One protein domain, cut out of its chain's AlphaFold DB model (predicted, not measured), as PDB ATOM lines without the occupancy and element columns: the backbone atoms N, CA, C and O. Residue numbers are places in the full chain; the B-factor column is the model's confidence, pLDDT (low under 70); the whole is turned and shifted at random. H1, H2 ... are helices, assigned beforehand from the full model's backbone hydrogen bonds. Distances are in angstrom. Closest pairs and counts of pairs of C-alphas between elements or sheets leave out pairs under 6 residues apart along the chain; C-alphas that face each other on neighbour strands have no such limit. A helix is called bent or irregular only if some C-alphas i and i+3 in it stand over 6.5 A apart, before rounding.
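Overview. This is residues 235 to 299 and 444 to 585 of the 585 residues of the protein "Oligopeptidase F" of Sediminibacterium goheungense (UniProt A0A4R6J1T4). Two long helices, H4 and H9, run opposite ways side by side along part of their lengths and make the spine of a flattened helical slab; H3 and H12, themselves side by side, cross this spine. At one end H5 folds back along H4, with H1 and H7 packed on H5; at the other, H10 folds back on H9 and H11 on H10. Residues 294 to 299 stick out. The printed part has 207 residues with twelve named helices, H1 to H12 in order, and no named strand; it is all helix, its packing mostly crossed. It is compact, with a radius of gyration of the C-alphas of 18.2 A and spans of 53 by 50 by 27 A, only just flat.

Along the chain. Find C-alpha 444 at (171.249, 210.896, 267.654); from there H4 runs 38.3 A to residue 469. H9, residues 516 to 536, covers 30.3 A. Before H4 come H1, residues 235 to 254, 28.9 A from (172.485, 192.001, 298.860), H2, 260 to 267, and H3, 272 to 286, 21.2 A. Between H4 and H9 stand H5, 475 to 486, H6, 491 to 496, H7, 498 to 505, and H8, 509 to 512. Then follow H10, 538 to 550, H11, 557 to 564, and H12, 571 to 583, ending at (177.058, 206.628, 259.031). H7 is irregular, with C-alphas 501 and 504 7.6 A apart; H4 and H11 only just, at 6.6 A for 447 and 450 and 7.0 A for 560 and 563.

Arrangement. Start at the hubs: H4 and H9 touch at a shallow tilt of 30 degrees, opposite ways, closest at C-alphas 457 and 517, 4.6 A. H3 touches residues 451 to 458 of H4, closest at C-alphas 279 and 458, 6.9 A, and H12 at 278 and 571, 6.2 A. H12 touches residues 525 to 532 of H9, closest at 529 and 577, 5.7 A. Among the hairpins are H4 and H5, closest at 455 and 486, 5.3 A, and H10 and H11, at 544 and 563, 6.2 A. H1 touches H5 with residues 235 to 239 alone, and H2 with 248 to 253 alone. H7 touches residues 478 to 483 of H5; H6 and H7 only just touch, only at the corner, with 3 pairs of C-alphas within 8 A. H8 and H9 touch only at the corner. Every O i to N i+4 pair is within hydrogen-bond range in H1, H2, H3, H5, H6, H9, H10 and H12; H4 has 19 of 22, H11 2 of 4, H7 0 of 4 but 3 of 5 O i to N i+3 pairs, and H8 is too short for an O i to N i+4 pair.

Size, cuts and confidence. C-alphas 254 and 299 are farthest apart, 55.7 A. Residues 300 to 443 are cut out, a gap of 16.6 A between C-alphas 299 and 444. Of the links printed whole, none is long. Mean pLDDT of the printed part is 92.9; residues 291 to 299 are under 70.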
ATOM      1  N   ASP A 235     172.332 193.423 298.545       95.19
ATOM      2  CA  ASP A 235     172.485 192.001 298.860       95.19
ATOM      3  C   ASP A 235     171.133 191.310 299.056       95.19
ATOM      4  O   ASP A 235     170.942 190.177 298.610       95.19
ATOM      5  N   PHE A 236     170.160 192.019 299.643       93.25
ATOM      6  CA  PHE A 236     168.784 191.539 299.756       93.25
ATOM      7  C   PHE A 236     168.165 191.327 298.373       93.25
ATOM      8  O   PHE A 236     167.628 190.251 298.096       93.25
ATOM      9  N   ILE A 237     168.259 192.323 297.490       93.88
ATOM     10  CA  ILE A 237     167.695 192.237 296.139       93.88
ATOM     11  C   ILE A 237     168.423 191.166 295.326       93.88
ATOM     12  O   ILE A 237     167.768 190.357 294.678       93.88
ATOM     13  N   GLY A 238     169.753 191.110 295.393       95.19
ATOM     14  CA  GLY A 238     170.576 190.153 294.658       95.19
ATOM     15  C   GLY A 238     170.296 188.712 295.058       95.19
ATOM     16  O   GLY A 238     170.082 187.866 294.192       95.19
ATOM     17  N   TYR A 239     170.203 188.429 296.361       94.88
ATOM     18  CA  TYR A 239     169.833 187.095 296.825       94.88
ATOM     19  C   TYR A 239     168.439 186.694 296.322       94.88
ATOM     20  O   TYR A 239     168.274 185.603 295.773       94.88
ATOM     21  N   ASN A 240     167.443 187.579 296.457       92.94
ATOM     22  CA  ASN A 240     166.081 187.301 295.993       92.94
ATOM     23  C   ASN A 240     166.010 187.140 294.471       92.94
ATOM     24  O   ASN A 240     165.344 186.222 294.000       92.94
ATOM     25  N   TYR A 241     166.743 187.954 293.710       94.44
ATOM     26  CA  TYR A 241     166.849 187.841 292.257       94.44
ATOM     27  C   TYR A 241     167.377 186.467 291.837       94.44
ATOM     28  O   TYR A 241     166.768 185.794 291.009       94.44
ATOM     29  N   ILE A 242     168.450 185.986 292.473       96.06
ATOM     30  CA  ILE A 242     169.014 184.661 292.183       96.06
ATOM     31  C   ILE A 242     167.984 183.553 292.445       96.06
ATOM     32  O   ILE A 242     167.816 182.659 291.613       96.06
ATOM     33  N   GLN A 243     167.269 183.596 293.576       92.88
ATOM     34  CA  GLN A 243     166.231 182.596 293.873       92.88
ATOM     35  C   GLN A 243     165.047 182.690 292.907       92.88
ATOM     36  O   GLN A 243     164.524 181.666 292.460       92.88
ATOM     37  N   TYR A 244     164.653 183.909 292.549       93.19
ATOM     38  CA  TYR A 244     163.587 184.176 291.598       93.19
ATOM     39  C   TYR A 244     163.903 183.578 290.222       93.19
ATOM     40  O   TYR A 244     163.122 182.774 289.710       93.19
ATOM     41  N   ILE A 245     165.087 183.853 289.668       94.81
ATOM     42  CA  ILE A 245     165.523 183.306 288.377       94.81
ATOM     43  C   ILE A 245     165.672 181.776 288.419       94.81
ATOM     44  O   ILE A 245     165.306 181.099 287.451       94.81
ATOM     45  N   LYS A 246     166.138 181.192 289.534       94.56
ATOM     46  CA  LYS A 246     166.131 179.727 289.728       94.56
ATOM     47  C   LYS A 246     164.711 179.161 289.658       94.56
ATOM     48  O   LYS A 246     164.483 178.171 288.960       94.56
ATOM     49  N   GLY A 247     163.760 179.804 290.333       91.81
ATOM     50  CA  GLY A 247     162.346 179.431 290.316       91.81
ATOM     51  C   GLY A 247     161.726 179.516 288.920       91.81
ATOM     52  O   GLY A 247     161.069 178.573 288.480       91.81
ATOM     53  N   LEU A 248     161.989 180.597 288.180       92.31
ATOM     54  CA  LEU A 248     161.501 180.753 286.808       92.31
ATOM     55  C   LEU A 248     162.091 179.717 285.848       92.31
ATOM     56  O   LEU A 248     161.360 179.153 285.036       92.31
ATOM     57  N   ASN A 249     163.382 179.402 285.966       93.94
ATOM     58  CA  ASN A 249     163.992 178.333 285.177       93.94
ATOM     59  C   ASN A 249     163.412 176.955 285.526       93.94
ATOM     60  O   ASN A 249     163.164 176.147 284.631       93.94
ATOM     61  N   ALA A 250     163.150 176.679 286.807       91.06
ATOM     62  CA  ALA A 250     162.456 175.459 287.211       91.06
ATOM     63  C   ALA A 250     161.045 175.395 286.602       91.06
ATOM     64  O   ALA A 250     160.639 174.343 286.106       91.06
ATOM     65  N   TYR A 251     160.327 176.521 286.562       89.31
ATOM     66  CA  TYR A 251     159.017 176.608 285.920       89.31
ATOM     67  C   TYR A 251     159.073 176.397 284.400       89.31
ATOM     68  O   TYR A 251     158.248 175.680 283.840       89.31
ATOM     69  N   ALA A 252     160.061 176.964 283.709       91.62
ATOM     70  CA  ALA A 252     160.262 176.707 282.283       91.62
ATOM     71  C   ALA A 252     160.502 175.207 282.007       91.62
ATOM     72  O   ALA A 252     159.912 174.630 281.089       91.62
ATOM     73  N   LYS A 253     161.266 174.535 282.879       91.31
ATOM     74  CA  LYS A 253     161.515 173.086 282.805       91.31
ATOM     75  C   LYS A 253     160.265 172.234 282.992       91.31
ATOM     76  O   LYS A 253     160.115 171.235 282.287       91.31
ATOM     77  N   THR A 254     159.325 172.617 283.861       88.69
ATOM     78  CA  THR A 254     158.049 171.881 283.975       88.69
ATOM     79  C   THR A 254     157.220 171.969 282.690       88.69
ATOM     80  O   THR A 254     156.518 171.018 282.345       88.69
ATOM     81  N   LYS A 255     157.382 173.055 281.923       89.94
ATOM     82  CA  LYS A 255     156.820 173.255 280.574       89.94
ATOM     83  C   LYS A 255     157.678 172.645 279.455       89.94
ATOM     84  O   LYS A 255     157.425 172.889 278.275       89.94
ATOM     85  N   LYS A 256     158.657 171.800 279.800       92.75
ATOM     86  CA  LYS A 256     159.545 171.083 278.867       92.75
ATOM     87  C   LYS A 256     160.439 171.997 278.019       92.75
ATOM     88  O   LYS A 256     160.846 171.593 276.933       92.75
ATOM     89  N   PHE A 257     160.728 173.202 278.500       94.69
ATOM     90  CA  PHE A 257     161.837 174.011 277.999       94.69
ATOM     91  C   PHE A 257     163.109 173.691 278.791       94.69
ATOM     92  O   PHE A 257     163.054 173.277 279.946       94.69
ATOM     93  N   HIS A 258     164.270 173.880 278.188       95.06
ATOM     94  CA  HIS A 258     165.567 173.787 278.841       95.06
ATOM     95  C   HIS A 258     165.764 174.911 279.867       95.06
ATOM     96  O   HIS A 258     166.277 174.669 280.965       95.06
ATOM     97  N   SER A 259     165.325 176.126 279.525       96.38
ATOM     98  CA  SER A 259     165.502 177.337 280.328       96.38
ATOM     99  C   SER A 259     164.366 178.342 280.125       96.38
ATOM    100  O   SER A 259     163.595 178.251 279.168       96.38
ATOM    101  N   LEU A 260     164.296 179.335 281.017       95.44
ATOM    102  CA  LEU A 260     163.438 180.514 280.850       95.44
ATOM    103  C   LEU A 260     163.750 181.247 279.535       95.44
ATOM    104  O   LEU A 260     162.843 181.729 278.861       95.44
ATOM    105  N   PHE A 261     165.029 181.312 279.163       97.56
ATOM    106  CA  PHE A 261     165.460 181.990 277.948       97.56
ATOM    107  C   PHE A 261     164.977 181.278 276.678       97.56
ATOM    108  O   PHE A 261     164.490 181.942 275.769       97.56
ATOM    109  N   GLU A 262     165.022 179.941 276.631       97.31
ATOM    110  CA  GLU A 262     164.475 179.183 275.496       97.31
ATOM    111  C   GLU A 262     162.963 179.391 275.354       97.31
ATOM    112  O   GLU A 262     162.457 179.570 274.244       97.31
ATOM    113  N   GLU A 263     162.240 179.407 276.475       95.31
ATOM    114  CA  GLU A 263     160.811 179.702 276.471       95.31
ATOM    115  C   GLU A 263     160.526 181.080 275.854       95.31
ATOM    116  O   GLU A 263     159.728 181.185 274.921       95.31
ATOM    117  N   LYS A 264     161.212 182.128 276.326       95.12
ATOM    118  CA  LYS A 264     161.025 183.495 275.817       95.12
ATOM    119  C   LYS A 264     161.460 183.650 274.361       95.12
ATOM    120  O   LYS A 264     160.734 184.256 273.577       95.12
ATOM    121  N   ALA A 265     162.568 183.024 273.963       96.00
ATOM    122  CA  ALA A 265     162.991 182.975 272.565       96.00
ATOM    123  C   ALA A 265     161.879 182.427 271.662       96.00
ATOM    124  O   ALA A 265     161.589 182.992 270.599       96.00
ATOM    125  N   LYS A 266     161.175 181.383 272.122       93.62
ATOM    126  CA  LYS A 266     160.069 180.800 271.366       93.62
ATOM    127  C   LYS A 266     158.883 181.751 271.209       93.62
ATOM    128  O   LYS A 266     158.304 181.791 270.116       93.62
ATOM    129  N   ASP A 267     158.546 182.510 272.251       91.69
ATOM    130  CA  ASP A 267     157.501 183.544 272.210       91.69
ATOM    131  C   ASP A 267     157.837 184.649 271.194       91.69
ATOM    132  O   ASP A 267     156.954 185.129 270.481       91.69
ATOM    133  N   TRP A 268     159.122 184.974 271.036       94.00
ATOM    134  CA  TRP A 268     159.627 185.916 270.033       94.00
ATOM    135  C   TRP A 268     159.672 185.371 268.602       94.00
ATOM    136  O   TRP A 268     159.935 186.129 267.665       94.00
ATOM    137  N   GLY A 269     159.403 184.076 268.405       93.31
ATOM    138  CA  GLY A 269     159.540 183.409 267.107       93.31
ATOM    139  C   GLY A 269     160.992 183.121 266.703       93.31
ATOM    140  O   GLY A 269     161.255 182.859 265.524       93.31
ATOM    141  N   LEU A 270     161.907 183.143 267.672       95.19
ATOM    142  CA  LEU A 270     163.349 182.970 267.511       95.19
ATOM    143  C   LEU A 270     163.839 181.709 268.234       95.19
ATOM    144  O   LEU A 270     163.126 181.097 269.032       95.19
ATOM    145  N   GLU A 271     165.069 181.314 267.938       96.19
ATOM    146  CA  GLU A 271     165.840 180.380 268.756       96.19
ATOM    147  C   GLU A 271     166.848 181.148 269.621       96.19
ATOM    148  O   GLU A 271     167.233 182.271 269.292       96.19
ATOM    149  N   THR A 272     167.329 180.542 270.711       96.50
ATOM    150  CA  THR A 272     168.367 181.160 271.561       96.50
ATOM    151  C   THR A 272     169.606 181.528 270.740       96.50
ATOM    152  O   THR A 272     170.123 182.637 270.858       96.50
ATOM    153  N   THR A 273     169.994 180.653 269.804       96.75
ATOM    154  CA  THR A 273     171.140 180.885 268.911       96.75
ATOM    155  C   THR A 273     170.933 182.035 267.929       96.75
ATOM    156  O   THR A 273     171.913 182.592 267.438       96.75
ATOM    157  N   ASP A 274     169.689 182.401 267.603       96.62
ATOM    158  CA  ASP A 274     169.428 183.573 266.764       96.62
ATOM    159  C   ASP A 274     169.800 184.843 267.535       96.62
ATOM    160  O   ASP A 274     170.517 185.691 267.012       96.62
ATOM    161  N   ILE A 275     169.384 184.928 268.801       96.62
ATOM    162  CA  ILE A 275     169.609 186.078 269.688       96.62
ATOM    163  C   ILE A 275     171.094 186.209 270.049       96.62
ATOM    164  O   ILE A 275     171.648 187.304 269.983       96.62
ATOM    165  N   GLU A 276     171.763 185.096 270.357       96.62
ATOM    166  CA  GLU A 276     173.210 185.061 270.612       96.62
ATOM    167  C   GLU A 276     174.011 185.614 269.425       96.62
ATOM    168  O   GLU A 276     174.902 186.447 269.605       96.62
ATOM    169  N   LYS A 277     173.639 185.246 268.189       96.94
ATOM    170  CA  LYS A 277     174.255 185.819 266.980       96.94
ATOM    171  C   LYS A 277     174.008 187.322 266.867       96.94
ATOM    172  O   LYS A 277     174.879 188.027 266.358       96.94
ATOM    173  N   LEU A 278     172.851 187.831 267.304       96.50
ATOM    174  CA  LEU A 278     172.602 189.277 267.319       96.50
ATOM    175  C   LEU A 278     173.565 189.974 268.283       96.50
ATOM    176  O   LEU A 278     174.193 190.957 267.888       96.50
ATOM    177  N   PHE A 279     173.747 189.437 269.495       97.62
ATOM    178  CA  PHE A 279     174.714 189.971 270.459       97.62
ATOM    179  C   PHE A 279     176.134 190.007 269.888       97.62
ATOM    180  O   PHE A 279     176.790 191.044 269.972       97.62
ATOM    181  N   ASP A 280     176.586 188.939 269.226       97.31
ATOM    182  CA  ASP A 280     177.916 188.892 268.604       97.31
ATOM    183  C   ASP A 280     178.137 190.012 267.577       97.31
ATOM    184  O   ASP A 280     179.218 190.610 267.508       97.31
ATOM    185  N   VAL A 281     177.125 190.301 266.755       97.44
ATOM    186  CA  VAL A 281     177.187 191.387 265.765       97.44
ATOM    187  C   VAL A 281     177.201 192.747 266.462       97.44
ATOM    188  O   VAL A 281     178.000 193.609 266.092       97.44
ATOM    189  N   ILE A 282     176.370 192.935 267.492       96.38
ATOM    190  CA  ILE A 282     176.287 194.192 268.248       96.38
ATOM    191  C   ILE A 282     177.598 194.490 268.965       96.38
ATOM    192  O   ILE A 282     178.106 195.601 268.838       96.38
ATOM    193  N   ILE A 283     178.185 193.507 269.650       96.94
ATOM    194  CA  ILE A 283     179.467 193.650 270.352       96.94
ATOM    195  C   ILE A 283     180.563 194.071 269.364       96.94
ATOM    196  O   ILE A 283     181.282 195.041 269.601       96.94
ATOM    197  N   LYS A 284     180.652 193.415 268.198       95.50
ATOM    198  CA  LYS A 284     181.601 193.813 267.142       95.50
ATOM    199  C   LYS A 284     181.330 195.232 266.640       95.50
ATOM    200  O   LYS A 284     182.273 195.996 266.439       95.50
ATOM    201  N   GLY A 285     180.067 195.601 266.442       93.94
ATOM    202  CA  GLY A 285     179.670 196.944 266.019       93.94
ATOM    203  C   GLY A 285     179.978 198.029 267.051       93.94
ATOM    204  O   GLY A 285     180.413 199.118 266.678       93.94
ATOM    205  N   ALA A 286     179.831 197.720 268.339       92.25
ATOM    206  CA  ALA A 286     180.104 198.637 269.437       92.25
ATOM    207  C   ALA A 286     181.571 199.090 269.459       92.25
ATOM    208  O   ALA A 286     181.843 200.239 269.781       92.25
ATOM    209  N   THR A 287     182.514 198.251 269.017       88.81
ATOM    210  CA  THR A 287     183.933 198.647 268.894       88.81
ATOM    211  C   THR A 287     184.198 199.708 267.822       88.81
ATOM    212  O   THR A 287     185.228 200.375 267.851       88.81
ATOM    213  N   LYS A 288     183.282 199.865 266.858       87.06
ATOM    214  CA  LYS A 288     183.427 200.784 265.718       87.06
ATOM    215  C   LYS A 288     182.702 202.110 265.926       87.06
ATOM    216  O   LYS A 288     182.911 203.041 265.150       87.06
ATOM    217  N   ARG A 289     181.818 202.203 266.925       82.44
ATOM    218  CA  ARG A 289     181.069 203.435 267.189       82.44
ATOM    219  C   ARG A 289     181.983 204.448 267.872       82.44
ATOM    220  O   ARG A 289     182.769 204.101 268.749       82.44
ATOM    221  N   LYS A 290     181.840 205.724 267.522       73.19
ATOM    222  CA  LYS A 290     182.391 206.797 268.357       73.19
ATOM    223  C   LYS A 290     181.642 206.797 269.690       73.19
ATOM    224  O   LYS A 290     180.417 206.630 269.687       73.19
ATOM    225  N   SER A 291     182.337 207.016 270.804       66.31
ATOM    226  CA  SER A 291     181.682 207.307 272.085       66.31
ATOM    227  C   SER A 291     180.702 208.477 271.908       66.31
ATOM    228  O   SER A 291     180.955 209.340 271.062       66.31
ATOM    229  N   PRO A 292     179.565 208.516 272.630       61.75
ATOM    230  CA  PRO A 292     178.693 209.690 272.627       61.75
ATOM    231  C   PRO A 292     179.538 210.942 272.870       61.75
ATOM    232  O   PRO A 292     180.404 210.921 273.747       61.75
ATOM    233  N   ALA A 293     179.347 211.985 272.058       50.06
ATOM    234  CA  ALA A 293     180.103 213.219 272.215       50.06
ATOM    235  C   ALA A 293     179.925 213.728 273.654       50.06
ATOM    236  O   ALA A 293     178.802 213.894 274.121       50.06
ATOM    237  N   GLU A 294     181.032 213.963 274.361       47.84
ATOM    238  CA  GLU A 294     181.016 214.448 275.753       47.84
ATOM    239  C   GLU A 294     180.413 215.854 275.867       47.84
ATOM    240  O   GLU A 294     179.978 216.279 276.934       47.84
ATOM    241  N   ASN A 295     180.321 216.551 274.736       44.03
ATOM    242  CA  ASN A 295     179.735 217.870 274.614       44.03
ATOM    243  C   ASN A 295     178.222 217.770 274.393       44.03
ATOM    244  O   ASN A 295     177.741 218.157 273.325       44.03
ATOM    245  N   ARG A 296     177.472 217.310 275.408       55.97
ATOM    246  CA  ARG A 296     176.065 217.730 275.533       55.97
ATOM    247  C   ARG A 296     176.063 219.248 275.429       55.97
ATOM    248  O   ARG A 296     176.885 219.910 276.070       55.97
ATOM    249  N   SER A 297     175.223 219.812 274.570       50.00
ATOM    250  CA  SER A 297     175.131 221.261 274.495       50.00
ATOM    251  C   SER A 297     174.813 221.830 275.887       50.00
ATOM    252  O   SER A 297     173.760 221.561 276.452       50.00
ATOM    253  N   GLN A 298     175.739 222.614 276.458       49.00
ATOM    254  CA  GLN A 298     175.468 223.499 277.599       49.00
ATOM    255  C   GLN A 298     174.545 224.621 277.105       49.00
ATOM    256  O   GLN A 298     174.955 225.759 276.884       49.00
ATOM    257  N   ALA A 299     173.312 224.270 276.770       44.75
ATOM    258  CA  ALA A 299     172.373 225.139 276.090       44.75
ATOM    259  C   ALA A 299     171.494 225.872 277.110       44.75
ATOM    260  O   ALA A 299     170.353 225.485 277.290       44.75
ATOM    261  N   GLU A 444     170.030 211.713 267.591       92.56
ATOM    262  CA  GLU A 444     171.249 210.896 267.654       92.56
ATOM    263  C   GLU A 444     171.225 209.929 268.851       92.56
ATOM    264  O   GLU A 444     171.673 208.781 268.728       92.56
ATOM    265  N   ASN A 445     170.669 210.351 269.992       89.94
ATOM    266  CA  ASN A 445     170.484 209.513 271.176       89.94
ATOM    267  C   ASN A 445     169.536 208.346 270.886       89.94
ATOM    268  O   ASN A 445     169.878 207.216 271.230       89.94
ATOM    269  N   ARG A 446     168.408 208.564 270.192       93.12
ATOM    270  CA  ARG A 446     167.488 207.470 269.809       93.12
ATOM    271  C   ARG A 446     168.151 206.468 268.865       93.12
ATOM    272  O   ARG A 446     167.978 205.268 269.043       93.12
ATOM    273  N   LEU A 447     168.963 206.927 267.907       93.38
ATOM    274  CA  LEU A 447     169.755 206.018 267.065       93.38
ATOM    275  C   LEU A 447     170.772 205.218 267.890       93.38
ATOM    276  O   LEU A 447     171.004 204.037 267.650       93.38
ATOM    277  N   SER A 448     171.384 205.860 268.881       90.19
ATOM    278  CA  SER A 448     172.434 205.253 269.703       90.19
ATOM    279  C   SER A 448     171.892 204.363 270.823       90.19
ATOM    280  O   SER A 448     172.642 203.531 271.337       90.19
ATOM    281  N   ALA A 449     170.609 204.507 271.173       91.75
ATOM    282  CA  ALA A 449     169.928 203.757 272.226       91.75
ATOM    283  C   ALA A 449     170.047 202.242 272.026       91.75
ATOM    284  O   ALA A 449     170.155 201.511 273.003       91.75
ATOM    285  N   MET A 450     170.166 201.788 270.773       93.62
ATOM    286  CA  MET A 450     170.398 200.384 270.433       93.62
ATOM    287  C   MET A 450     171.555 199.753 271.222       93.62
ATOM    288  O   MET A 450     171.446 198.612 271.660       93.62
ATOM    289  N   PHE A 451     172.663 200.474 271.426       94.75
ATOM    290  CA  PHE A 451     173.801 199.944 272.185       94.75
ATOM    291  C   PHE A 451     173.517 199.867 273.690       94.75
ATOM    292  O   PHE A 451     173.993 198.940 274.338       94.75
ATOM    293  N   GLY A 452     172.735 200.803 274.237       93.81
ATOM    294  CA  GLY A 452     172.289 200.769 275.632       93.81
ATOM    295  C   GLY A 452     171.336 199.601 275.882       93.81
ATOM    296  O   GLY A 452     171.647 198.733 276.691       93.81
ATOM    297  N   SER A 453     170.260 199.503 275.096       95.31
ATOM    298  CA  SER A 453     169.296 198.398 275.182       95.31
ATOM    299  C   SER A 453     169.968 197.036 274.983       95.31
ATOM    300  O   SER A 453     169.686 196.082 275.701       95.31
ATOM    301  N   ALA A 454     170.912 196.928 274.039       97.06
ATOM    302  CA  ALA A 454     171.663 195.692 273.834       97.06
ATOM    303  C   ALA A 454     172.602 195.355 274.997       97.06
ATOM    304  O   ALA A 454     172.800 194.178 275.291       97.06
ATOM    305  N   MET A 455     173.187 196.364 275.648       97.12
ATOM    306  CA  MET A 455     173.992 196.169 276.849       97.12
ATOM    307  C   MET A 455     173.147 195.579 277.977       97.12
ATOM    308  O   MET A 455     173.520 194.545 278.530       97.12
ATOM    309  N   GLU A 456     171.991 196.174 278.253       97.44
ATOM    310  CA  GLU A 456     171.066 195.713 279.294       97.44
ATOM    311  C   GLU A 456     170.556 194.297 278.998       97.44
ATOM    312  O   GLU A 456     170.636 193.413 279.852       97.44
ATOM    313  N   ALA A 457     170.144 194.044 277.753       98.00
ATOM    314  CA  ALA A 457     169.718 192.733 277.274       98.00
ATOM    315  C   ALA A 457     170.810 191.661 277.407       98.00
ATOM    316  O   ALA A 457     170.541 190.542 277.849       98.00
ATOM    317  N   TYR A 458     172.051 191.986 277.029       98.56
ATOM    318  CA  TYR A 458     173.165 191.042 277.079       98.56
ATOM    319  C   TYR A 458     173.602 190.741 278.514       98.56
ATOM    320  O   TYR A 458     173.924 189.591 278.834       98.56
ATOM    321  N   VAL A 459     173.589 191.754 279.386       98.62
ATOM    322  CA  VAL A 459     173.812 191.580 280.824       98.62
ATOM    323  C   VAL A 459     172.728 190.682 281.406       98.62
ATOM    324  O   VAL A 459     173.067 189.648 281.971       98.62
ATOM    325  N   GLU A 460     171.446 191.005 281.223       98.19
ATOM    326  CA  GLU A 460     170.338 190.222 281.779       98.19
ATOM    327  C   GLU A 460     170.376 188.759 281.315       98.19
ATOM    328  O   GLU A 460     170.307 187.843 282.138       98.19
ATOM    329  N   HIS A 461     170.573 188.527 280.012       98.12
ATOM    330  CA  HIS A 461     170.773 187.188 279.462       98.12
ATOM    331  C   HIS A 461     171.923 186.450 280.166       98.12
ATOM    332  O   HIS A 461     171.760 185.310 280.597       98.12
ATOM    333  N   SER A 462     173.072 187.114 280.330       98.50
ATOM    334  CA  SER A 462     174.255 186.521 280.964       98.50
ATOM    335  C   SER A 462     174.051 186.234 282.454       98.50
ATOM    336  O   SER A 462     174.572 185.239 282.958       98.50
ATOM    337  N   LEU A 463     173.290 187.073 283.164       98.44
ATOM    338  CA  LEU A 463     172.916 186.830 284.556       98.44
ATOM    339  C   LEU A 463     172.012 185.598 284.660       98.44
ATOM    340  O   LEU A 463     172.254 184.715 285.484       98.44
ATOM    341  N   ILE A 464     170.996 185.500 283.802       97.69
ATOM    342  CA  ILE A 464     170.058 184.372 283.808       97.69
ATOM    343  C   ILE A 464     170.762 183.059 283.459       97.69
ATOM    344  O   ILE A 464     170.537 182.056 284.144       97.69
ATOM    345  N   ASP A 465     171.631 183.059 282.448       97.69
ATOM    346  CA  ASP A 465     172.418 181.881 282.074       97.69
ATOM    347  C   ASP A 465     173.409 181.483 283.181       97.69
ATOM    348  O   ASP A 465     173.464 180.319 283.585       97.69
ATOM    349  N   GLY A 466     174.114 182.457 283.766       98.25
ATOM    350  CA  GLY A 466     175.044 182.222 284.872       98.25
ATOM    351  C   GLY A 466     174.372 181.648 286.126       98.25
ATOM    352  O   GLY A 466     174.929 180.779 286.802       98.25
ATOM    353  N   ILE A 467     173.142 182.072 286.425       98.50
ATOM    354  CA  ILE A 467     172.338 181.504 287.518       98.50
ATOM    355  C   ILE A 467     171.882 180.079 287.177       98.50
ATOM    356  O   ILE A 467     171.903 179.201 288.045       98.50
ATOM    357  N   LEU A 468     171.466 179.834 285.930       97.06
ATOM    358  CA  LEU A 468     171.023 178.517 285.464       97.06
ATOM    359  C   LEU A 468     172.150 177.476 285.527       97.06
ATOM    360  O   LEU A 468     171.903 176.344 285.949       97.06
ATOM    361  N   ASN A 469     173.361 177.850 285.108       96.88
ATOM    362  CA  ASN A 469     174.524 176.961 285.059       96.88
ATOM    363  C   ASN A 469     175.295 176.874 286.396       96.88
ATOM    364  O   ASN A 469     176.169 176.021 286.547       96.88
ATOM    365  N   GLY A 470     174.941 177.707 287.380       97.12
ATOM    366  CA  GLY A 470     175.506 177.687 288.731       97.12
ATOM    367  C   GLY A 470     176.810 178.475 288.909       97.12
ATOM    368  O   GLY A 470     177.404 178.396 289.985       97.12
ATOM    369  N   SER A 471     177.245 179.236 287.899       97.56
ATOM    370  CA  SER A 471     178.404 180.140 287.999       97.56
ATOM    371  C   SER A 471     178.119 181.418 288.792       97.56
ATOM    372  O   SER A 471     179.054 182.018 289.310       97.56
ATOM    373  N   ILE A 472     176.847 181.808 288.937       98.44
ATOM    374  CA  ILE A 472     176.404 182.940 289.763       98.44
ATOM    375  C   ILE A 472     175.673 182.404 290.994       98.44
ATOM    376  O   ILE A 472     174.627 181.756 290.880       98.44
ATOM    377  N   GLN A 473     176.200 182.694 292.184       97.19
ATOM    378  CA  GLN A 473     175.617 182.247 293.455       97.19
ATOM    379  C   GLN A 473     175.451 183.376 294.472       97.19
ATOM    380  O   GLN A 473     174.676 183.228 295.420       97.19
ATOM    381  N   THR A 474     176.128 184.501 294.265       98.19
ATOM    382  CA  THR A 474     176.165 185.634 295.186       98.19
ATOM    383  C   THR A 474     175.839 186.953 294.474       98.19
ATOM    384  O   THR A 474     175.988 187.056 293.255       98.19
ATOM    385  N   PRO A 475     175.421 187.996 295.214       97.31
ATOM    386  CA  PRO A 475     175.285 189.344 294.662       97.31
ATOM    387  C   PRO A 475     176.577 189.896 294.029       97.31
ATOM    388  O   PRO A 475     176.508 190.649 293.063       97.31
ATOM    389  N   ASP A 476     177.754 189.488 294.515       98.38
ATOM    390  CA  ASP A 476     179.048 189.893 293.944       98.38
ATOM    391  C   ASP A 476     179.303 189.297 292.558       98.38
ATOM    392  O   ASP A 476     179.900 189.955 291.698       98.38
ATOM    393  N   ASP A 477     178.784 188.097 292.302       98.62
ATOM    394  CA  ASP A 477     178.814 187.499 290.969       98.62
ATOM    395  C   ASP A 477     177.939 188.303 289.991       98.62
ATOM    396  O   ASP A 477     178.334 188.504 288.841       98.62
ATOM    397  N   LEU A 478     176.787 188.825 290.446       98.50
ATOM    398  CA  LEU A 478     175.906 189.669 289.624       98.50
ATOM    399  C   LEU A 478     176.620 190.948 289.172       98.50
ATOM    400  O   LEU A 478     176.599 191.278 287.984       98.50
ATOM    401  N   ASP A 479     177.301 191.638 290.090       98.38
ATOM    402  CA  ASP A 479     178.102 192.819 289.749       98.38
ATOM    403  C   ASP A 479     179.228 192.482 288.771       98.38
ATOM    404  O   ASP A 479     179.479 193.216 287.812       98.38
ATOM    405  N   SER A 480     179.926 191.375 289.026       98.44
ATOM    406  CA  SER A 480     181.081 190.958 288.233       98.44
ATOM    407  C   SER A 480     180.679 190.649 286.792       98.44
ATOM    408  O   SER A 480     181.329 191.115 285.855       98.44
ATOM    409  N   ILE A 481     179.572 189.925 286.604       98.44
ATOM    410  CA  ILE A 481     179.024 189.619 285.280       98.44
ATOM    411  C   ILE A 481     178.483 190.877 284.602       98.44
ATOM    412  O   ILE A 481     178.753 191.085 283.420       98.44
ATOM    413  N   THR A 482     177.798 191.753 285.339       98.44
ATOM    414  CA  THR A 482     177.300 193.030 284.806       98.44
ATOM    415  C   THR A 482     178.443 193.890 284.270       98.44
ATOM    416  O   THR A 482     178.388 194.341 283.125       98.44
ATOM    417  N   LEU A 483     179.526 194.043 285.039       98.31
ATOM    418  CA  LEU A 483     180.729 194.749 284.599       98.31
ATOM    419  C   LEU A 483     181.368 194.072 283.381       98.31
ATOM    420  O   LEU A 483     181.633 194.738 282.381       98.31
ATOM    421  N   GLN A 484     181.614 192.760 283.451       98.12
ATOM    422  CA  GLN A 484     182.303 192.017 282.394       98.12
ATOM    423  C   GLN A 484     181.549 192.098 281.064       98.12
ATOM    424  O   GLN A 484     182.153 192.353 280.023       98.12
ATOM    425  N   LYS A 485     180.239 191.850 281.091       98.25
ATOM    426  CA  LYS A 485     179.405 191.743 279.892       98.25
ATOM    427  C   LYS A 485     178.998 193.110 279.376       98.25
ATOM    428  O   LYS A 485     179.096 193.348 278.175       98.25
ATOM    429  N   GLY A 486     178.635 194.031 280.267       97.25
ATOM    430  CA  GLY A 486     178.244 195.375 279.868       97.25
ATOM    431  C   GLY A 486     179.396 196.176 279.253       97.25
ATOM    432  O   GLY A 486     179.201 196.885 278.262       97.25
ATOM    433  N   SER A 487     180.624 195.983 279.749       96.69
ATOM    434  CA  SER A 487     181.820 196.652 279.210       96.69
ATOM    435  C   SER A 487     182.157 196.255 277.770       96.69
ATOM    436  O   SER A 487     182.900 196.973 277.106       96.69
ATOM    437  N   LEU A 488     181.616 195.147 277.250       96.62
ATOM    438  CA  LEU A 488     181.815 194.754 275.850       96.62
ATOM    439  C   LEU A 488     181.039 195.641 274.867       96.62
ATOM    440  O   LEU A 488     181.384 195.682 273.688       96.62
ATOM    441  N   ILE A 489     179.999 196.339 275.335       95.69
ATOM    442  CA  ILE A 489     179.112 197.151 274.490       95.69
ATOM    443  C   ILE A 489     179.224 198.637 274.852       95.69
ATOM    444  O   ILE A 489     179.351 199.481 273.958       95.69
ATOM    445  N   THR A 490     179.229 198.973 276.145       93.31
ATOM    446  CA  THR A 490     179.328 200.358 276.638       93.31
ATOM    447  C   THR A 490     180.444 200.529 277.678       93.31
ATOM    448  O   THR A 490     180.159 200.842 278.832       93.31
ATOM    449  N   PRO A 491     181.729 200.328 277.333       92.69
ATOM    450  CA  PRO A 491     182.834 200.426 278.299       92.69
ATOM    451  C   PRO A 491     182.954 201.802 278.974       92.69
ATOM    452  O   PRO A 491     183.454 201.913 280.096       92.69
ATOM    453  N   GLU A 492     182.489 202.864 278.313       89.50
ATOM    454  CA  GLU A 492     182.610 204.236 278.793       89.50
ATOM    455  C   GLU A 492     181.849 204.480 280.103       89.50
ATOM    456  O   GLU A 492     182.377 205.164 280.978       89.50
ATOM    457  N   ILE A 493     180.655 203.900 280.278       87.69
ATOM    458  CA  ILE A 493     179.846 204.133 281.485       87.69
ATOM    459  C   ILE A 493     180.441 203.413 282.696       87.69
ATOM    460  O   ILE A 493     180.511 203.996 283.772       87.69
ATOM    461  N   PHE A 494     180.972 202.202 282.506       92.12
ATOM    462  CA  PHE A 494     181.636 201.439 283.567       92.12
ATOM    463  C   PHE A 494     182.973 202.058 283.986       92.12
ATOM    464  O   PHE A 494     183.365 201.952 285.144       92.12
ATOM    465  N   THR A 495     183.660 202.733 283.059       90.62
ATOM    466  CA  THR A 495     184.893 203.472 283.362       90.62
ATOM    467  C   THR A 495     184.589 204.772 284.108       90.62
ATOM    468  O   THR A 495     185.280 205.103 285.067       90.62
ATOM    469  N   LYS A 496     183.553 205.509 283.680       87.94
ATOM    470  CA  LYS A 496     183.154 206.787 284.291       87.94
ATOM    471  C   LYS A 496     182.495 206.606 285.655       87.94
ATOM    472  O   LYS A 496     182.681 207.446 286.523       87.94
ATOM    473  N   ILE A 497     181.736 205.526 285.830       89.50
ATOM    474  CA  ILE A 497     180.956 205.238 287.033       89.50
ATOM    475  C   ILE A 497     181.286 203.809 287.480       89.50
ATOM    476  O   ILE A 497     180.601 202.863 287.088       89.50
ATOM    477  N   PRO A 498     182.319 203.601 288.318       90.62
ATOM    478  CA  PRO A 498     182.694 202.259 288.771       90.62
ATOM    479  C   PRO A 498     181.562 201.506 289.492       90.62
ATOM    480  O   PRO A 498     181.493 200.277 289.437       90.62
ATOM    481  N   SER A 499     180.640 202.226 290.145       91.62
ATOM    482  CA  SER A 499     179.447 201.654 290.789       91.62
ATOM    483  C   SER A 499     178.393 201.149 289.794       91.62
ATOM    484  O   SER A 499     177.478 200.435 290.197       91.62
ATOM    485  N   TYR A 500     178.538 201.436 288.495       94.12
ATOM    486  CA  TYR A 500     177.636 200.966 287.441       94.12
ATOM    487  C   TYR A 500     177.692 199.444 287.239       94.12
ATOM    488  O   TYR A 500     176.803 198.867 286.615       94.12
ATOM    489  N   LYS A 501     178.673 198.754 287.839       96.25
ATOM    490  CA  LYS A 501     178.641 197.291 287.995       96.25
ATOM    491  C   LYS A 501     177.370 196.794 288.705       96.25
ATOM    492  O   LYS A 501     176.934 195.689 288.427       96.25
ATOM    493  N   SER A 502     176.735 197.623 289.539       96.12
ATOM    494  CA  SER A 502     175.468 197.308 290.214       96.12
ATOM    495  C   SER A 502     174.226 197.747 289.421       96.12
ATOM    496  O   SER A 502     173.129 197.791 289.975       96.12
ATOM    497  N   SER A 503     174.363 198.113 288.139       94.75
ATOM    498  CA  SER A 503     173.253 198.628 287.312       94.75
ATOM    499  C   SER A 503     172.104 197.633 287.120       94.75
ATOM    500  O   SER A 503     170.976 198.060 286.888       94.75
ATOM    501  N   TRP A 504     172.341 196.334 287.328       95.12
ATOM    502  CA  TRP A 504     171.294 195.309 287.359       95.12
ATOM    503  C   TRP A 504     170.191 195.586 288.403       95.12
ATOM    504  O   TRP A 504     169.078 195.100 288.227       95.12
ATOM    505  N   LEU A 505     170.472 196.402 289.436       93.44
ATOM    506  CA  LEU A 505     169.504 196.881 290.438       93.44
ATOM    507  C   LEU A 505     168.534 197.950 289.913       93.44
ATOM    508  O   LEU A 505     167.454 198.136 290.476       93.44
ATOM    509  N   LEU A 506     168.933 198.709 288.890       90.31
ATOM    510  CA  LEU A 506     168.197 199.893 288.435       90.31
ATOM    511  C   LEU A 506     166.992 199.538 287.560       90.31
ATOM    512  O   LEU A 506     166.047 200.319 287.471       90.31
ATOM    513  N   LEU A 507     167.041 198.381 286.901       89.81
ATOM    514  CA  LEU A 507     166.056 197.972 285.908       89.81
ATOM    515  C   LEU A 507     164.928 197.187 286.578       89.81
ATOM    516  O   LEU A 507     165.032 195.982 286.789       89.81
ATOM    517  N   GLU A 508     163.831 197.874 286.891       88.50
ATOM    518  CA  GLU A 508     162.600 197.277 287.433       88.50
ATOM    519  C   GLU A 508     162.089 196.103 286.572       88.50
ATOM    520  O   GLU A 508     161.604 195.095 287.100       88.50
ATOM    521  N   SER A 509     162.282 196.187 285.250       88.88
ATOM    522  CA  SER A 509     161.940 195.144 284.277       88.88
ATOM    523  C   SER A 509     162.596 193.795 284.585       88.88
ATOM    524  O   SER A 509     161.931 192.773 284.439       88.88
ATOM    525  N   ASN A 510     163.827 193.765 285.117       91.50
ATOM    526  CA  ASN A 510     164.507 192.520 285.506       91.50
ATOM    527  C   ASN A 510     163.724 191.729 286.569       91.50
ATOM    528  O   ASN A 510     163.929 190.525 286.732       91.50
ATOM    529  N   TYR A 511     162.850 192.401 287.318       90.38
ATOM    530  CA  TYR A 511     162.098 191.832 288.432       90.38
ATOM    531  C   TYR A 511     160.620 191.625 288.093       90.38
ATOM    532  O   TYR A 511     160.026 190.646 288.536       90.38
ATOM    533  N   GLN A 512     160.031 192.522 287.299       87.19
ATOM    534  CA  GLN A 512     158.615 192.459 286.923       87.19
ATOM    535  C   GLN A 512     158.360 191.699 285.620       87.19
ATOM    536  O   GLN A 512     157.321 191.054 285.467       87.19
ATOM    537  N   ALA A 513     159.296 191.766 284.675       89.38
ATOM    538  CA  ALA A 513     159.181 191.158 283.358       89.38
ATOM    539  C   ALA A 513     160.551 190.652 282.863       89.38
ATOM    540  O   ALA A 513     161.094 191.206 281.908       89.38
ATOM    541  N   PRO A 514     161.120 189.591 283.472       92.38
ATOM    542  CA  PRO A 514     162.433 189.088 283.079       92.38
ATOM    543  C   PRO A 514     162.536 188.804 281.581       92.38
ATOM    544  O   PRO A 514     161.633 188.203 280.984       92.38
ATOM    545  N   LEU A 515     163.679 189.191 281.022       95.19
ATOM    546  CA  LEU A 515     164.051 189.188 279.610       95.19
ATOM    547  C   LEU A 515     163.344 190.244 278.744       95.19
ATOM    548  O   LEU A 515     163.520 190.235 277.525       95.19
ATOM    549  N   HIS A 516     162.602 191.185 279.336       94.00
ATOM    550  CA  HIS A 516     162.001 192.307 278.602       94.00
ATOM    551  C   HIS A 516     163.045 193.205 277.921       94.00
ATOM    552  O   HIS A 516     162.765 193.778 276.871       94.00
ATOM    553  N   ASN A 517     164.277 193.274 278.433       95.88
ATOM    554  CA  ASN A 517     165.322 194.079 277.795       95.88
ATOM    555  C   ASN A 517     165.681 193.543 276.391       95.88
ATOM    556  O   ASN A 517     166.117 194.300 275.527       95.88
ATOM    557  N   ILE A 518     165.448 192.251 276.116       96.69
ATOM    558  CA  ILE A 518     165.608 191.684 274.766       96.69
ATOM    559  C   ILE A 518     164.489 192.159 273.831       96.69
ATOM    560  O   ILE A 518     164.775 192.471 272.672       96.69
ATOM    561  N   ASP A 519     163.245 192.262 274.316       95.25
ATOM    562  CA  ASP A 519     162.163 192.899 273.554       95.25
ATOM    563  C   ASP A 519     162.542 194.345 273.204       95.25
ATOM    564  O   ASP A 519     162.450 194.728 272.038       95.25
ATOM    565  N   ASP A 520     163.041 195.117 274.175       96.44
ATOM    566  CA  ASP A 520     163.456 196.510 273.967       96.44
ATOM    567  C   ASP A 520     164.624 196.643 272.972       96.44
ATOM    568  O   ASP A 520     164.598 197.493 272.074       96.44
ATOM    569  N   MET A 521     165.622 195.758 273.062       97.44
ATOM    570  CA  MET A 521     166.736 195.694 272.112       97.44
ATOM    571  C   MET A 521     166.239 195.432 270.684       97.44
ATOM    572  O   MET A 521     166.609 196.155 269.755       97.44
ATOM    573  N   ILE A 522     165.403 194.407 270.483       97.62
ATOM    574  CA  ILE A 522     164.882 194.065 269.150       97.62
ATOM    575  C   ILE A 522     163.963 195.185 268.638       97.62
ATOM    576  O   ILE A 522     164.049 195.550 267.464       97.62
ATOM    577  N   ALA A 523     163.135 195.774 269.506       97.94
ATOM    578  CA  ALA A 523     162.254 196.889 269.168       97.94
ATOM    579  C   ALA A 523     163.035 198.117 268.696       97.94
ATOM    580  O   ALA A 523     162.678 198.734 267.692       97.94
ATOM    581  N   THR A 524     164.126 198.442 269.392       98.19
ATOM    582  CA  THR A 524     165.016 199.556 269.050       98.19
ATOM    583  C   THR A 524     165.745 199.297 267.730       98.19
ATOM    584  O   THR A 524     165.821 200.180 266.878       98.19
ATOM    585  N   ALA A 525     166.215 198.069 267.486       98.00
ATOM    586  CA  ALA A 525     166.791 197.710 266.190       98.00
ATOM    587  C   ALA A 525     165.772 197.839 265.046       98.00
ATOM    588  O   ALA A 525     166.091 198.372 263.979       98.00
ATOM    589  N   LEU A 526     164.544 197.359 265.265       98.25
ATOM    590  CA  LEU A 526     163.458 197.437 264.292       98.25
ATOM    591  C   LEU A 526     163.079 198.885 263.985       98.25
ATOM    592  O   LEU A 526     162.985 199.227 262.810       98.25
ATOM    593  N   SER A 527     162.919 199.745 264.995       98.56
ATOM    594  CA  SER A 527     162.551 201.149 264.782       98.56
ATOM    595  C   SER A 527     163.605 201.904 263.969       98.56
ATOM    596  O   SER A 527     163.257 202.646 263.049       98.56
ATOM    597  N   ILE A 528     164.895 201.651 264.214       98.56
ATOM    598  CA  ILE A 528     165.989 202.242 263.432       98.56
ATOM    599  C   ILE A 528     166.002 201.685 262.005       98.56
ATOM    600  O   ILE A 528     166.195 202.440 261.050       98.56
ATOM    601  N   TYR A 529     165.757 200.383 261.821       98.38
ATOM    602  CA  TYR A 529     165.645 199.790 260.485       98.38
ATOM    603  C   TYR A 529     164.462 200.384 259.708       98.38
ATOM    604  O   TYR A 529     164.611 200.746 258.540       98.38
ATOM    605  N   TYR A 530     163.299 200.526 260.345       98.56
ATOM    606  CA  TYR A 530     162.122 201.180 259.775       98.56
ATOM    607  C   TYR A 530     162.427 202.621 259.382       98.56
ATOM    608  O   TYR A 530     162.128 203.030 258.263       98.56
ATOM    609  N   TYR A 531     163.085 203.371 260.263       98.62
ATOM    610  CA  TYR A 531     163.489 204.737 259.976       98.62
ATOM    611  C   TYR A 531     164.483 204.805 258.805       98.62
ATOM    612  O   TYR A 531     164.343 205.655 257.929       98.62
ATOM    613  N   ARG A 532     165.428 203.863 258.695       98.12
ATOM    614  CA  ARG A 532     166.291 203.761 257.510       98.12
ATOM    615  C   ARG A 532     165.471 203.553 256.238       98.12
ATOM    616  O   ARG A 532     165.680 204.284 255.275       98.12
ATOM    617  N   LEU A 533     164.538 202.597 256.235       98.19
ATOM    618  CA  LEU A 533     163.650 202.368 255.090       98.19
ATOM    619  C   LEU A 533     162.834 203.621 254.752       98.19
ATOM    620  O   LEU A 533     162.711 203.964 253.581       98.19
ATOM    621  N   TYR A 534     162.348 204.343 255.761       98.12
ATOM    622  CA  TYR A 534     161.677 205.628 255.587       98.12
ATOM    623  C   TYR A 534     162.562 206.660 254.869       98.12
ATOM    624  O   TYR A 534     162.064 207.389 254.012       98.12
ATOM    625  N   LYS A 535     163.869 206.718 255.163       97.38
ATOM    626  CA  LYS A 535     164.799 207.644 254.490       97.38
ATOM    627  C   LYS A 535     165.211 207.187 253.086       97.38
ATOM    628  O   LYS A 535     165.560 208.040 252.277       97.38
ATOM    629  N   THR A 536     165.185 205.885 252.785       96.31
ATOM    630  CA  THR A 536     165.694 205.344 251.505       96.31
ATOM    631  C   THR A 536     164.617 204.972 250.486       96.31
ATOM    632  O   THR A 536     164.862 205.076 249.290       96.31
ATOM    633  N   ASP A 537     163.450 204.510 250.934       96.38
ATOM    634  CA  ASP A 537     162.344 204.019 250.097       96.38
ATOM    635  C   ASP A 537     160.999 204.288 250.799       96.38
ATOM    636  O   ASP A 537     160.272 203.387 251.228       96.38
ATOM    637  N   LYS A 538     160.716 205.582 250.986       96.75
ATOM    638  CA  LYS A 538     159.632 206.094 251.831       96.75
ATOM    639  C   LYS A 538     158.262 205.498 251.500       96.75
ATOM    640  O   LYS A 538     157.585 204.999 252.397       96.75
ATOM    641  N   ASP A 539     157.846 205.544 250.238       95.94
ATOM    642  CA  ASP A 539     156.477 205.184 249.848       95.94
ATOM    643  C   ASP A 539     156.212 203.683 250.006       95.94
ATOM    644  O   ASP A 539     155.172 203.266 250.533       95.94
ATOM    645  N   ASN A 540     157.172 202.852 249.597       96.69
ATOM    646  CA  ASN A 540     157.090 201.409 249.778       96.69
ATOM    647  C   ASN A 540     157.162 201.031 251.265       96.69
ATOM    648  O   ASN A 540     156.404 200.168 251.715       96.69
ATOM    649  N   PHE A 541     158.020 201.701 252.044       98.00
ATOM    650  CA  PHE A 541     158.079 201.521 253.492       98.00
ATOM    651  C   PHE A 541     156.727 201.809 254.147       98.00
ATOM    652  O   PHE A 541     156.174 200.912 254.778       98.00
ATOM    653  N   ILE A 542     156.161 203.008 253.953       97.75
ATOM    654  CA  ILE A 542     154.895 203.416 254.587       97.75
ATOM    655  C   ILE A 542     153.786 202.421 254.242       97.75
ATOM    656  O   ILE A 542     153.093 201.936 255.136       97.75
ATOM    657  N   LYS A 543     153.651 202.037 252.966       96.81
ATOM    658  CA  LYS A 543     152.650 201.051 252.532       96.81
ATOM    659  C   LYS A 543     152.760 199.732 253.303       96.81
ATOM    660  O   LYS A 543     151.747 199.194 253.756       96.81
ATOM    661  N   ASN A 544     153.969 199.189 253.431       97.62
ATOM    662  CA  ASN A 544     154.192 197.905 254.094       97.62
ATOM    663  C   ASN A 544     154.135 198.018 255.627       97.62
ATOM    664  O   ASN A 544     153.654 197.096 256.281       97.62
ATOM    665  N   TYR A 545     154.550 199.151 256.190       97.62
ATOM    666  CA  TYR A 545     154.479 199.444 257.617       97.62
ATOM    667  C   TYR A 545     153.027 199.596 258.089       97.62
ATOM    668  O   TYR A 545     152.606 198.901 259.009       97.62
ATOM    669  N   ILE A 546     152.205 200.389 257.392       97.50
ATOM    670  CA  ILE A 546     150.764 200.496 257.685       97.50
ATOM    671  C   ILE A 546     150.062 199.144 257.506       97.50
ATOM    672  O   ILE A 546     149.167 198.795 258.277       97.50
ATOM    673  N   HIS A 547     150.476 198.343 256.516       96.38
ATOM    674  CA  HIS A 547     149.976 196.977 256.374       96.38
ATOM    675  C   HIS A 547     150.314 196.111 257.596       96.38
ATOM    676  O   HIS A 547     149.437 195.391 258.070       96.38
ATOM    677  N   LEU A 548     151.534 196.192 258.131       96.06
ATOM    678  CA  LEU A 548     151.917 195.487 259.354       96.06
ATOM    679  C   LEU A 548     151.058 195.929 260.550       96.06
ATOM    680  O   LEU A 548     150.492 195.075 261.230       96.06
ATOM    681  N   LEU A 549     150.884 197.241 260.754       96.19
ATOM    682  CA  LEU A 549     150.128 197.787 261.888       96.19
ATOM    683  C   LEU A 549     148.672 197.305 261.933       96.19
ATOM    684  O   LEU A 549     148.172 196.977 263.005       96.19
ATOM    685  N   LYS A 550     147.982 197.252 260.785       96.06
ATOM    686  CA  LYS A 550     146.527 197.018 260.762       96.06
ATOM    687  C   LYS A 550     146.092 195.558 260.661       96.06
ATOM    688  O   LYS A 550     144.917 195.273 260.845       96.06
ATOM    689  N   ASN A 551     146.981 194.614 260.348       95.62
ATOM    690  CA  ASN A 551     146.583 193.220 260.075       95.62
ATOM    691  C   ASN A 551     146.780 192.253 261.255       95.62
ATOM    692  O   ASN A 551     146.469 191.066 261.122       95.62
ATOM    693  N   GLY A 552     147.265 192.746 262.397       94.38
ATOM    694  CA  GLY A 552     147.538 191.924 263.573       94.38
ATOM    695  C   GLY A 552     148.567 190.820 263.316       94.38
ATOM    696  O   GLY A 552     149.260 190.785 262.297       94.38
ATOM    697  N   TYR A 553     148.641 189.875 264.245       95.19
ATOM    698  CA  TYR A 553     149.710 188.879 264.334       95.19
ATOM    699  C   TYR A 553     149.238 187.497 263.864       95.19
ATOM    700  O   TYR A 553     149.183 186.527 264.620       95.19
ATOM    701  N   HIS A 554     148.828 187.419 262.597       94.38
ATOM    702  CA  HIS A 554     148.196 186.233 262.004       94.38
ATOM    703  C   HIS A 554     149.169 185.233 261.354       94.38
ATOM    704  O   HIS A 554     148.719 184.288 260.705       94.38
ATOM    705  N   ASP A 555     150.477 185.423 261.527       94.88
ATOM    706  CA  ASP A 555     151.521 184.493 261.094       94.88
ATOM    707  C   ASP A 555     152.773 184.635 261.982       94.88
ATOM    708  O   ASP A 555     152.811 185.471 262.889       94.88
ATOM    709  N   ASP A 556     153.797 183.813 261.742       93.31
ATOM    710  CA  ASP A 556     155.073 183.915 262.452       93.31
ATOM    711  C   ASP A 556     155.768 185.268 262.165       93.31
ATOM    712  O   ASP A 556     155.719 185.750 261.026       93.31
ATOM    713  N   PRO A 557     156.482 185.853 263.149       93.19
ATOM    714  CA  PRO A 557     157.102 187.177 263.032       93.19
ATOM    715  C   PRO A 557     157.919 187.426 261.760       93.19
ATOM    716  O   PRO A 557     157.706 188.433 261.085       93.19
ATOM    717  N   ASP A 558     158.784 186.487 261.366       91.50
ATOM    718  CA  ASP A 558     159.613 186.619 260.156       91.50
ATOM    719  C   ASP A 558     158.778 186.760 258.875       91.50
ATOM    720  O   ASP A 558     159.175 187.437 257.928       91.50
ATOM    721  N   LYS A 559     157.602 186.126 258.819       94.06
ATOM    722  CA  LYS A 559     156.722 186.221 257.648       94.06
ATOM    723  C   LYS A 559     155.972 187.545 257.621       94.06
ATOM    724  O   LYS A 559     155.804 188.104 256.538       94.06
ATOM    725  N   LEU A 560     155.571 188.057 258.787       95.44
ATOM    726  CA  LEU A 560     154.961 189.385 258.915       95.44
ATOM    727  C   LEU A 560     155.953 190.483 258.494       95.44
ATOM    728  O   LEU A 560     155.590 191.407 257.768       95.44
ATOM    729  N   LEU A 561     157.225 190.329 258.869       95.75
ATOM    730  CA  LEU A 561     158.315 191.262 258.561       95.75
ATOM    731  C   LEU A 561     158.873 191.139 257.135       95.75
ATOM    732  O   LEU A 561     159.507 192.070 256.631       95.75
ATOM    733  N   LYS A 562     158.588 190.038 256.431       94.56
ATOM    734  CA  LYS A 562     159.129 189.752 255.093       94.56
ATOM    735  C   LYS A 562     158.857 190.854 254.065       94.56
ATOM    736  O   LYS A 562     159.707 191.114 253.218       94.56
ATOM    737  N   LYS A 563     157.692 191.514 254.125       91.81
ATOM    738  CA  LYS A 563     157.337 192.612 253.198       91.81
ATOM    739  C   LYS A 563     158.190 193.869 253.392       91.81
ATOM    740  O   LYS A 563     158.303 194.659 252.466       91.81
ATOM    741  N   LEU A 564     158.797 194.026 254.566       95.56
ATOM    742  CA  LEU A 564     159.750 195.093 254.877       95.56
ATOM    743  C   LEU A 564     161.203 194.671 254.595       95.56
ATOM    744  O   LEU A 564     162.126 195.413 254.909       95.56
ATOM    745  N   GLY A 565     161.427 193.480 254.022       95.06
ATOM    746  CA  GLY A 565     162.769 192.956 253.753       95.06
ATOM    747  C   GLY A 565     163.541 192.555 255.013       95.06
ATOM    748  O   GLY A 565     164.761 192.404 254.961       95.06
ATOM    749  N   ILE A 566     162.852 192.381 256.143       95.88
ATOM    750  CA  ILE A 566     163.471 192.083 257.434       95.88
ATOM    751  C   ILE A 566     163.440 190.575 257.691       95.88
ATOM    752  O   ILE A 566     162.411 189.918 257.538       95.88
ATOM    753  N   ASN A 567     164.586 190.044 258.110       94.56
ATOM    754  CA  ASN A 567     164.742 188.692 258.629       94.56
ATOM    755  C   ASN A 567     165.478 188.787 259.969       94.56
ATOM    756  O   ASN A 567     166.682 189.054 259.981       94.56
ATOM    757  N   LEU A 568     164.763 188.567 261.075       92.69
ATOM    758  CA  LEU A 568     165.313 188.727 262.426       92.69
ATOM    759  C   LEU A 568     166.410 187.704 262.736       92.69
ATOM    760  O   LEU A 568     167.293 187.973 263.541       92.69
ATOM    761  N   LYS A 569     166.398 186.557 262.051       93.31
ATOM    762  CA  LYS A 569     167.399 185.492 262.202       93.31
ATOM    763  C   LYS A 569     168.692 185.764 261.436       93.31
ATOM    764  O   LYS A 569     169.653 185.003 261.536       93.31
ATOM    765  N   SER A 570     168.724 186.812 260.609       93.31
ATOM    766  CA  SER A 570     169.898 187.142 259.808       93.31
ATOM    767  C   SER A 570     170.800 188.148 260.529       93.31
ATOM    768  O   SER A 570     170.352 189.260 260.804       93.31
ATOM    769  N   PRO A 571     172.105 187.860 260.695       91.88
ATOM    770  CA  PRO A 571     173.086 188.843 261.166       91.88
ATOM    771  C   PRO A 571     173.096 190.147 260.351       91.88
ATOM    772  O   PRO A 571     173.404 191.215 260.877       91.88
ATOM    773  N   SER A 572     172.722 190.075 259.065       94.06
ATOM    774  CA  SER A 572     172.659 191.239 258.175       94.06
ATOM    775  C   SER A 572     171.626 192.284 258.610       94.06
ATOM    776  O   SER A 572     171.836 193.473 258.369       94.06
ATOM    777  N   PHE A 573     170.548 191.871 259.290       95.19
ATOM    778  CA  PHE A 573     169.541 192.786 259.826       95.19
ATOM    779  C   PHE A 573     170.190 193.761 260.811       95.19
ATOM    780  O   PHE A 573     170.218 194.964 260.554       95.19
ATOM    781  N   ILE A 574     170.810 193.238 261.868       96.12
ATOM    782  CA  ILE A 574     171.485 194.049 262.885       96.12
ATOM    783  C   ILE A 574     172.705 194.778 262.319       96.12
ATOM    784  O   ILE A 574     172.890 195.957 262.620       96.12
ATOM    785  N   GLN A 575     173.501 194.140 261.454       96.69
ATOM    786  CA  GLN A 575     174.653 194.809 260.841       96.69
ATOM    787  C   GLN A 575     174.223 196.068 260.077       96.69
ATOM    788  O   GLN A 575     174.811 197.129 260.251       96.69
ATOM    789  N   SER A 576     173.134 195.981 259.310       96.56
ATOM    790  CA  SER A 576     172.611 197.123 258.558       96.56
ATOM    791  C   SER A 576     172.082 198.257 259.452       96.56
ATOM    792  O   SER A 576     172.087 199.418 259.042       96.56
ATOM    793  N   VAL A 577     171.603 197.942 260.662       97.06
ATOM    794  CA  VAL A 577     171.206 198.939 261.671       97.06
ATOM    795  C   VAL A 577     172.445 199.642 262.217       97.06
ATOM    796  O   VAL A 577     172.497 200.867 262.234       97.06
ATOM    797  N   ILE A 578     173.471 198.879 262.592       96.12
ATOM    798  CA  ILE A 578     174.741 199.410 263.105       96.12
ATOM    799  C   ILE A 578     175.417 200.316 262.074       96.12
ATOM    800  O   ILE A 578     175.836 201.421 262.414       96.12
ATOM    801  N   ASP A 579     175.483 199.890 260.812       95.94
ATOM    802  CA  ASP A 579     176.077 200.685 259.732       95.94
ATOM    803  C   ASP A 579     175.311 202.002 259.522       95.94
ATOM    804  O   ASP A 579     175.913 203.058 259.297       95.94
ATOM    805  N   PHE A 580     173.981 201.971 259.651       96.38
ATOM    806  CA  PHE A 580     173.154 203.174 259.593       96.38
ATOM    807  C   PHE A 580     173.440 204.121 260.765       96.38
ATOM    808  O   PHE A 580     173.621 205.315 260.543       96.38
ATOM    809  N   ILE A 581     173.555 203.606 261.993       94.06
ATOM    810  CA  ILE A 581     173.906 204.422 263.165       94.06
ATOM    811  C   ILE A 581     175.282 205.074 262.972       94.06
ATOM    812  O   ILE A 581     175.425 206.275 263.174       94.06
ATOM    813  N   ILE A 582     176.292 204.304 262.547       91.12
ATOM    814  CA  ILE A 582     177.670 204.795 262.374       91.12
ATOM    815  C   ILE A 582     177.763 205.853 261.265       91.12
ATOM    816  O   ILE A 582     178.492 206.828 261.418       91.12
ATOM    817  N   SER A 583     177.034 205.682 260.159       91.69
ATOM    818  CA  SER A 583     177.058 206.628 259.031       91.69
ATOM    819  C   SER A 583     176.319 207.943 259.295       91.69
ATOM    820  O   SER A 583     176.540 208.909 258.569       91.69
ATOM    821  N   ASN A 584     175.476 207.999 260.329       87.56
ATOM    822  CA  ASN A 584     174.688 209.178 260.695       87.56
ATOM    823  C   ASN A 584     175.184 209.857 261.989       87.56
ATOM    824  O   ASN A 584     174.451 210.665 262.561       87.56
ATOM    825  N   ARG A 585     176.411 209.543 262.441       70.38
ATOM    826  CA  ARG A 585     177.041 210.077 263.662       70.38
ATOM    827  C   ARG A 585     178.309 210.900 263.425       70.38
ATOM    828  O   ARG A 585     179.212 210.461 262.671       70.38
TER     829      ARG A 585